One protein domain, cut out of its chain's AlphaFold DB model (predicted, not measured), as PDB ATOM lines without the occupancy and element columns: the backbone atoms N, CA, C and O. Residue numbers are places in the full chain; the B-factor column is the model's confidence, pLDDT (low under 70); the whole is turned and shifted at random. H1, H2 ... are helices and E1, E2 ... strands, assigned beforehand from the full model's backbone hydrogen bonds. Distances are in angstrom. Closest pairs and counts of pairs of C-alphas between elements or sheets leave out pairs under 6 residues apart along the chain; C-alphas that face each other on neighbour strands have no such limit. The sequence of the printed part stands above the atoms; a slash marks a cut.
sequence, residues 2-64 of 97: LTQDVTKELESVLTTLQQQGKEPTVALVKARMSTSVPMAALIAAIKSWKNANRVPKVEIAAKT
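Overview. This is residues 2 to 64 of the 97 residues of an uncharacterized protein of Vibrio plantisponsor (UniProt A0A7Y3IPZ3). Three helices, H1, H2 and H3, have their centres in a triangle and make the body, while the short strands E1 and E2 pair side by side at one end of its length. The 63 printed residues run E1, H1, H2, H3, E2, mostly helix, with the two strands antiparallel. The whole is compact, with a radius of gyration of the C-alphas of 11.0 A, yet elongated, spanning 35 by 21 by 17 A.

Arrangement. E1, residues 3 to 5, is antiparallel to E2, residues 59 to 61, at 142 degrees; N 4 and O 60 are 2.8 A apart, within hydrogen-bond range. H1, residues 7 to 19, only just touches H2, residues 26 to 30, with residues 10 to 14 alone and 3 pairs of C-alphas within 8 A; the closest C-alphas, of Val 13 and Val 29, are 6.6 A apart. H2 touches H3, residues 39 to 52; their closest C-alphas, of Val 26 and Leu 42, are 6.3 A apart. H1 and H3 are close but not clearly touching, at a steep tilt of 57 degrees, the same way; their closest C-alphas, of Leu 14 and Trp 49, are 7.8 A apart. In H1, H2 and H3 every O i to N i+4 pair is within hydrogen-bond range.

Along the chain. E1 begins at C-alpha 3 (142.529, 161.081, 188.171) and E2 ends at C-alpha 61 (141.257, 158.000, 191.333). First to last C-alpha, E1 is 6.6 A, H1 18.2 A, H2 5.9 A, H3 19.8 A and E2 7.0 A.

Size, cuts and confidence. The two C-alphas farthest apart, of Leu 2 and Gly 21, are 35.6 A apart. The printed part has no cut, and no link is long. Residues 62 to 64 have pLDDT under 70.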
ATOM      1  N   LEU A   2     142.933 164.111 191.742       71.62
ATOM      2  CA  LEU A   2     143.865 163.658 190.704       71.62
ATOM      3  C   LEU A   2     143.344 162.327 190.140       71.62
ATOM      4  O   LEU A   2     143.205 161.360 190.891       71.62
ATOM      5  N   THR A   3     142.989 162.293 188.858       79.12
ATOM      6  CA  THR A   3     142.529 161.081 188.171       79.12
ATOM      7  C   THR A   3     143.644 160.511 187.299       79.12
ATOM      8  O   THR A   3     144.474 161.243 186.766       79.12
ATOM      9  N   GLN A   4     143.687 159.189 187.185       83.75
ATOM     10  CA  GLN A   4     144.586 158.450 186.312       83.75
ATOM     11  C   GLN A   4     143.757 157.818 185.193       83.75
ATOM     12  O   GLN A   4     142.812 157.071 185.462       83.75
ATOM     13  N   ASP A   5     144.113 158.116 183.945       90.06
ATOM     14  CA  ASP A   5     143.550 157.451 182.770       90.06
ATOM     15  C   ASP A   5     144.207 156.072 182.603       90.06
ATOM     16  O   ASP A   5     145.429 155.963 182.476       90.06
ATOM     17  N   VAL A   6     143.391 155.019 182.629       90.31
ATOM     18  CA  VAL A   6     143.827 153.618 182.495       90.31
ATOM     19  C   VAL A   6     143.322 152.964 181.206       90.31
ATOM     20  O   VAL A   6     143.464 151.754 181.028       90.31
ATOM     21  N   THR A   7     142.748 153.732 180.276       92.44
ATOM     22  CA  THR A   7     142.146 153.190 179.049       92.44
ATOM     23  C   THR A   7     143.145 152.418 178.194       92.44
ATOM     24  O   THR A   7     142.830 151.316 177.754       92.44
ATOM     25  N   LYS A   8     144.362 152.946 178.006       91.56
ATOM     26  CA  LYS A   8     145.401 152.276 177.204       91.56
ATOM     27  C   LYS A   8     145.848 150.949 177.814       91.56
ATOM     28  O   LYS A   8     146.031 149.967 177.100       91.56
ATOM     29  N   GLU A   9     146.011 150.916 179.136       92.25
ATOM     30  CA  GLU A   9     146.360 149.692 179.864       92.25
ATOM     31  C   GLU A   9     145.266 148.634 179.669       92.25
ATOM     32  O   GLU A   9     145.543 147.490 179.311       92.25
ATOM     33  N   LEU A  10     144.007 149.044 179.837       93.00
ATOM     34  CA  LEU A  10     142.850 148.170 179.704       93.00
ATOM     35  C   LEU A  10     142.694 147.619 178.277       93.00
ATOM     36  O   LEU A  10     142.445 146.427 178.106       93.00
ATOM     37  N   GLU A  11     142.897 148.454 177.258       94.06
ATOM     38  CA  GLU A  11     142.899 148.052 175.847       94.06
ATOM     39  C   GLU A  11     144.008 147.043 175.531       94.06
ATOM     40  O   GLU A  11     143.748 146.016 174.899       94.06
ATOM     41  N   SER A  12     145.217 147.270 176.050       94.38
ATOM     42  CA  SER A  12     146.338 146.338 175.904       94.38
ATOM     43  C   SER A  12     146.029 144.974 176.529       94.38
ATOM     44  O   SER A  12     146.267 143.933 175.909       94.38
ATOM     45  N   VAL A  13     145.468 144.953 177.742       94.25
ATOM     46  CA  VAL A  13     145.089 143.710 178.431       94.25
ATOM     47  C   VAL A  13     144.013 142.954 177.650       94.25
ATOM     48  O   VAL A  13     144.149 141.748 177.438       94.25
ATOM     49  N   LEU A  14     142.963 143.641 177.196       94.19
ATOM     50  CA  LEU A  14     141.863 143.023 176.449       94.19
ATOM     51  C   LEU A  14     142.323 142.473 175.092       94.19
ATOM     52  O   LEU A  14     141.983 141.339 174.749       94.19
ATOM     53  N   THR A  15     143.163 143.221 174.376       94.12
ATOM     54  CA  THR A  15     143.771 142.784 173.110       94.12
ATOM     55  C   THR A  15     144.650 141.552 173.320       94.12
ATOM     56  O   THR A  15     144.540 140.571 172.586       94.12
ATOM     57  N   THR A  16     145.475 141.550 174.369       94.50
ATOM     58  CA  THR A  16     146.341 140.410 174.704       94.50
ATOM     59  C   THR A  16     145.522 139.159 175.025       94.50
ATOM     60  O   THR A  16     145.867 138.057 174.602       94.50
ATOM     61  N   LEU A  17     144.417 139.301 175.763       94.06
ATOM     62  CA  LEU A  17     143.521 138.183 176.070       94.06
ATOM     63  C   LEU A  17     142.877 137.606 174.808       94.06
ATOM     64  O   LEU A  17     142.863 136.386 174.643       94.06
ATOM     65  N   GLN A  18     142.433 138.470 173.896       92.00
ATOM     66  CA  GLN A  18     141.888 138.057 172.606       92.00
ATOM     67  C   GLN A  18     142.929 137.317 171.755       92.00
ATOM     68  O   GLN A  18     142.627 136.251 171.227       92.00
ATOM     69  N   GLN A  19     144.165 137.824 171.678       93.00
ATOM     70  CA  GLN A  19     145.274 137.159 170.977       93.00
ATOM     71  C   GLN A  19     145.608 135.784 171.574       93.00
ATOM     72  O   GLN A  19     145.996 134.871 170.855       93.00
ATOM     73  N   GLN A  20     145.417 135.611 172.885       93.12
ATOM     74  CA  GLN A  20     145.570 134.327 173.576       93.12
ATOM     75  C   GLN A  20     144.362 133.387 173.406       93.12
ATOM     76  O   GLN A  20     144.362 132.308 173.997       93.12
ATOM     77  N   GLY A  21     143.314 133.795 172.681       91.00
ATOM     78  CA  GLY A  21     142.062 133.041 172.562       91.00
ATOM     79  C   GLY A  21     141.284 132.931 173.878       91.00
ATOM     80  O   GLY A  21     140.451 132.041 174.029       91.00
ATOM     81  N   LYS A  22     141.567 133.802 174.858       91.31
ATOM     82  CA  LYS A  22     140.928 133.791 176.177       91.31
ATOM     83  C   LYS A  22     139.800 134.803 176.222       91.31
ATOM     84  O   LYS A  22     139.973 135.969 175.874       91.31
ATOM     85  N   GLU A  23     138.658 134.377 176.747       90.31
ATOM     86  CA  GLU A  23     137.547 135.288 176.967       90.31
ATOM     87  C   GLU A  23     137.869 136.263 178.118       90.31
ATOM     88  O   GLU A  23     138.252 135.830 179.213       90.31
ATOM     89  N   PRO A  24     137.718 137.585 177.918       92.69
ATOM     90  CA  PRO A  24     137.955 138.546 178.980       92.69
ATOM     91  C   PRO A  24     136.874 138.429 180.062       92.69
ATOM     92  O   PRO A  24     135.689 138.690 179.829       92.69
ATOM     93  N   THR A  25     137.304 138.055 181.267       93.69
ATOM     94  CA  THR A  25     136.492 138.054 182.489       93.69
ATOM     95  C   THR A  25     137.031 139.080 183.480       93.69
ATOM     96  O   THR A  25     138.201 139.460 183.426       93.69
ATOM     97  N   VAL A  26     136.191 139.519 184.420       93.19
ATOM     98  CA  VAL A  26     136.575 140.528 185.422       93.19
ATOM     99  C   VAL A  26     137.813 140.093 186.211       93.19
ATOM    100  O   VAL A  26     138.735 140.885 186.376       93.19
ATOM    101  N   ALA A  27     137.868 138.831 186.648       92.56
ATOM    102  CA  ALA A  27     139.014 138.293 187.379       92.56
ATOM    103  C   ALA A  27     140.288 138.277 186.522       92.56
ATOM    104  O   ALA A  27     141.358 138.665 186.987       92.56
ATOM    105  N   LEU A  28     140.165 137.870 185.258       93.94
ATOM    106  CA  LEU A  28     141.291 137.689 184.348       93.94
ATOM    107  C   LEU A  28     141.905 139.021 183.896       93.94
ATOM    108  O   LEU A  28     143.126 139.114 183.743       93.94
ATOM    109  N   VAL A  29     141.057 140.035 183.709       93.44
ATOM    110  CA  VAL A  29     141.462 141.414 183.422       93.44
ATOM    111  C   VAL A  29     142.071 142.043 184.673       93.44
ATOM    112  O   VAL A  29     143.200 142.517 184.611       93.44
ATOM    113  N   LYS A  30     141.399 141.957 185.831       91.19
ATOM    114  CA  LYS A  30     141.903 142.499 187.103       91.19
ATOM    115  C   LYS A  30     143.280 141.943 187.472       91.19
ATOM    116  O   LYS A  30     144.130 142.702 187.910       91.19
ATOM    117  N   ALA A  31     143.514 140.646 187.268       91.31
ATOM    118  CA  ALA A  31     144.799 140.007 187.560       91.31
ATOM    119  C   ALA A  31     145.958 140.478 186.660       91.31
ATOM    120  O   ALA A  31     147.113 140.241 186.993       91.31
ATOM    121  N   ARG A  32     145.664 141.102 185.512       90.44
ATOM    122  CA  ARG A  32     146.662 141.594 184.546       90.44
ATOM    123  C   ARG A  32     146.846 143.109 184.566       90.44
ATOM    124  O   ARG A  32     147.751 143.598 183.901       90.44
ATOM    125  N   MET A  33     145.995 143.839 185.281       90.94
ATOM    126  CA  MET A  33     146.144 145.280 185.454       90.94
ATOM    127  C   MET A  33     147.065 145.574 186.638       90.94
ATOM    128  O   MET A  33     146.944 144.975 187.703       90.94
ATOM    129  N   SER A  34     147.958 146.538 186.454       85.56
ATOM    130  CA  SER A  34     148.818 147.099 187.499       85.56
ATOM    131  C   SER A  34     148.043 148.077 188.382       85.56
ATOM    132  O   SER A  34     148.330 148.234 189.574       85.56
ATOM    133  N   THR A  35     147.028 148.725 187.807       84.94
ATOM    134  CA  THR A  35     146.209 149.711 188.508       84.94
ATOM    135  C   THR A  35     144.910 149.097 189.030       84.94
ATOM    136  O   THR A  35     144.239 148.324 188.348       84.94
ATOM    137  N   SER A  36     144.532 149.438 190.268       84.75
ATOM    138  CA  SER A  36     143.285 148.949 190.866       84.75
ATOM    139  C   SER A  36     142.096 149.677 190.248       84.75
ATOM    140  O   SER A  36     141.852 150.845 190.546       84.75
ATOM    141  N   VAL A  37     141.359 148.985 189.381       87.19
ATOM    142  CA  VAL A  37     140.171 149.525 188.715       87.19
ATOM    143  C   VAL A  37     138.898 149.029 189.416       87.19
ATOM    144  O   VAL A  37     138.782 147.829 189.692       87.19
ATOM    145  N   PRO A  38     137.910 149.906 189.688       89.12
ATOM    146  CA  PRO A  38     136.624 149.503 190.246       89.12
ATOM    147  C   PRO A  38     135.921 148.442 189.394       89.12
ATOM    148  O   PRO A  38     135.901 148.512 188.164       89.12
ATOM    149  N   MET A  39     135.266 147.484 190.054       91.38
ATOM    150  CA  MET A  39     134.610 146.359 189.379       91.38
ATOM    151  C   MET A  39     133.552 146.811 188.361       91.38
ATOM    152  O   MET A  39     133.475 146.248 187.272       91.38
ATOM    153  N   ALA A  40     132.790 147.867 188.668       89.06
ATOM    154  CA  ALA A  40     131.793 148.431 187.757       89.06
ATOM    155  C   ALA A  40     132.415 148.954 186.447       89.06
ATOM    156  O   ALA A  40     131.876 148.709 185.367       89.06
ATOM    157  N   ALA A  41     133.578 149.609 186.529       90.00
ATOM    158  CA  ALA A  41     134.295 150.115 185.360       90.00
ATOM    159  C   ALA A  41     134.860 148.969 184.504       90.00
ATOM    160  O   ALA A  41     134.733 148.995 183.280       90.00
ATOM    161  N   LEU A  42     135.392 147.918 185.143       91.94
ATOM    162  CA  LEU A  42     135.835 146.705 184.445       91.94
ATOM    163  C   LEU A  42     134.684 146.022 183.698       91.94
ATOM    164  O   LEU A  42     134.833 145.681 182.528       91.94
ATOM    165  N   ILE A  43     133.528 145.846 184.347       92.44
ATOM    166  CA  ILE A  43     132.349 145.223 183.727       92.44
ATOM    167  C   ILE A  43     131.898 146.026 182.501       92.44
ATOM    168  O   ILE A  43     131.668 145.444 181.439       92.44
ATOM    169  N   ALA A  44     131.801 147.352 182.626       91.81
ATOM    170  CA  ALA A  44     131.397 148.227 181.530       91.81
ATOM    171  C   ALA A  44     132.365 148.142 180.340       91.81
ATOM    172  O   ALA A  44     131.931 147.986 179.197       91.81
ATOM    173  N   ALA A  45     133.673 148.173 180.604       92.19
ATOM    174  CA  ALA A  45     134.692 148.077 179.567       92.19
ATOM    175  C   ALA A  45     134.710 146.706 178.880       92.19
ATOM    176  O   ALA A  45     134.732 146.649 177.653       92.19
ATOM    177  N   ILE A  46     134.618 145.606 179.637       93.88
ATOM    178  CA  ILE A  46     134.546 144.247 179.077       93.88
ATOM    179  C   ILE A  46     133.297 144.096 178.202       93.88
ATOM    180  O   ILE A  46     133.377 143.547 177.106       93.88
ATOM    181  N   LYS A  47     132.142 144.603 178.651       93.44
ATOM    182  CA  LYS A  47     130.899 144.558 177.870       93.44
ATOM    183  C   LYS A  47     131.010 145.383 176.585       93.44
ATOM    184  O   LYS A  47     130.585 144.917 175.532       93.44
ATOM    185  N   SER A  48     131.579 146.585 176.651       91.75
ATOM    186  CA  SER A  48     131.826 147.426 175.471       91.75
ATOM    187  C   SER A  48     132.777 146.745 174.484       91.75
ATOM    188  O   SER A  48     132.501 146.698 173.288       91.75
ATOM    189  N   TRP A  49     133.854 146.142 174.988       92.19
ATOM    190  CA  TRP A  49     134.823 145.412 174.180       92.19
ATOM    191  C   TRP A  49     134.194 144.213 173.468       92.19
ATOM    192  O   TRP A  49     134.340 144.077 172.261       92.19
ATOM    193  N   LYS A  50     133.417 143.388 174.179       89.56
ATOM    194  CA  LYS A  50     132.732 142.233 173.576       89.56
ATOM    195  C   LYS A  50     131.731 142.628 172.486       89.56
ATOM    196  O   LYS A  50     131.589 141.899 171.515       89.56
ATOM    197  N   ASN A  51     131.038 143.758 172.646       90.19
ATOM    198  CA  ASN A  51     129.995 144.181 171.705       90.19
ATOM    199  C   ASN A  51     130.525 144.995 170.517       90.19
ATOM    200  O   ASN A  51     129.971 144.904 169.428       90.19
ATOM    201  N   ALA A  52     131.544 145.828 170.729       89.25
ATOM    202  CA  ALA A  52     131.965 146.842 169.761       89.25
ATOM    203  C   ALA A  52     133.487 146.906 169.552       89.25
ATOM    204  O   ALA A  52     133.966 147.826 168.895       89.25
ATOM    205  N   ASN A  53     134.247 145.979 170.146       87.31
ATOM    206  CA  ASN A  53     135.714 145.938 170.118       87.31
ATOM    207  C   ASN A  53     136.364 147.292 170.459       87.31
ATOM    208  O   ASN A  53     137.373 147.688 169.882       87.31
ATOM    209  N   ARG A  54     135.734 148.026 171.387       88.81
ATOM    210  CA  ARG A  54     136.142 149.361 171.826       88.81
ATOM    211  C   ARG A  54     136.182 149.431 173.343       88.81
ATOM    212  O   ARG A  54     135.231 149.019 174.013       88.81
ATOM    213  N   VAL A  55     137.241 150.038 173.871       87.31
ATOM    214  CA  VAL A  55     137.360 150.384 175.291       87.31
ATOM    215  C   VAL A  55     136.903 151.836 175.505       87.31
ATOM    216  O   VAL A  55     137.396 152.737 174.823       87.31
ATOM    217  N   PRO A  56     135.932 152.102 176.398       86.31
ATOM    218  CA  PRO A  56     135.538 153.464 176.745       86.31
ATOM    219  C   PRO A  56     136.650 154.177 177.528       86.31
ATOM    220  O   PRO A  56     137.556 153.544 178.071       86.31
ATOM    221  N   LYS A  57     136.573 155.511 177.618       89.56
ATOM    222  CA  LYS A  57     137.491 156.263 178.478       89.56
ATOM    223  C   LYS A  57     137.228 155.897 179.944       89.56
ATOM    224  O   LYS A  57     136.092 156.015 180.401       89.56
ATOM    225  N   VAL A  58     138.252 155.434 180.657       86.81
ATOM    226  CA  VAL A  58     138.181 155.013 182.058       86.81
ATOM    227  C   VAL A  58     139.204 155.813 182.844       86.81
ATOM    228  O   VAL A  58     140.409 155.587 182.746       86.81
ATOM    229  N   GLU A  59     138.695 156.732 183.651       86.69
ATOM    230  CA  GLU A  59     139.478 157.477 184.626       86.69
ATOM    231  C   GLU A  59     139.168 156.938 186.019       86.69
ATOM    232  O   GLU A  59     138.007 156.765 186.396       86.69
ATOM    233  N   ILE A  60     140.213 156.660 186.787       84.88
ATOM    234  CA  ILE A  60     140.098 156.232 188.181       84.88
ATOM    235  C   ILE A  60     140.796 157.238 189.082       84.88
ATOM    236  O   ILE A  60     141.623 158.021 188.623       84.88
ATOM    237  N   ALA A  61     140.476 157.232 190.374       78.50
ATOM    238  CA  ALA A  61     141.257 158.000 191.333       78.50
ATOM    239  C   ALA A  61     142.716 157.527 191.264       78.50
ATOM    240  O   ALA A  61     142.981 156.328 191.380       78.50
ATOM    241  N   ALA A  62     143.649 158.454 191.034       66.88
ATOM    242  CA  ALA A  62     145.064 158.123 191.049       66.88
ATOM    243  C   ALA A  62     145.417 157.561 192.431       66.88
ATOM    244  O   ALA A  62     145.007 158.126 193.451       66.88
ATOM    245  N   LYS A  63     146.177 156.457 192.476       62.00
ATOM    246  CA  LYS A  63     146.796 156.008 193.727       62.00
ATOM    247  C   LYS A  63     147.669 157.151 194.230       62.00
ATOM    248  O   LYS A  63     148.681 157.484 193.620       62.00
ATOM    249  N   THR A  64     147.252 157.779 195.320       56.19
ATOM    250  CA  THR A  64     148.099 158.729 196.025       56.19
ATOM    251  C   THR A  64     149.276 157.943 196.588       56.19
ATOM    252  O   THR A  64     149.064 156.980 197.321       56.19
TER     253      THR A  64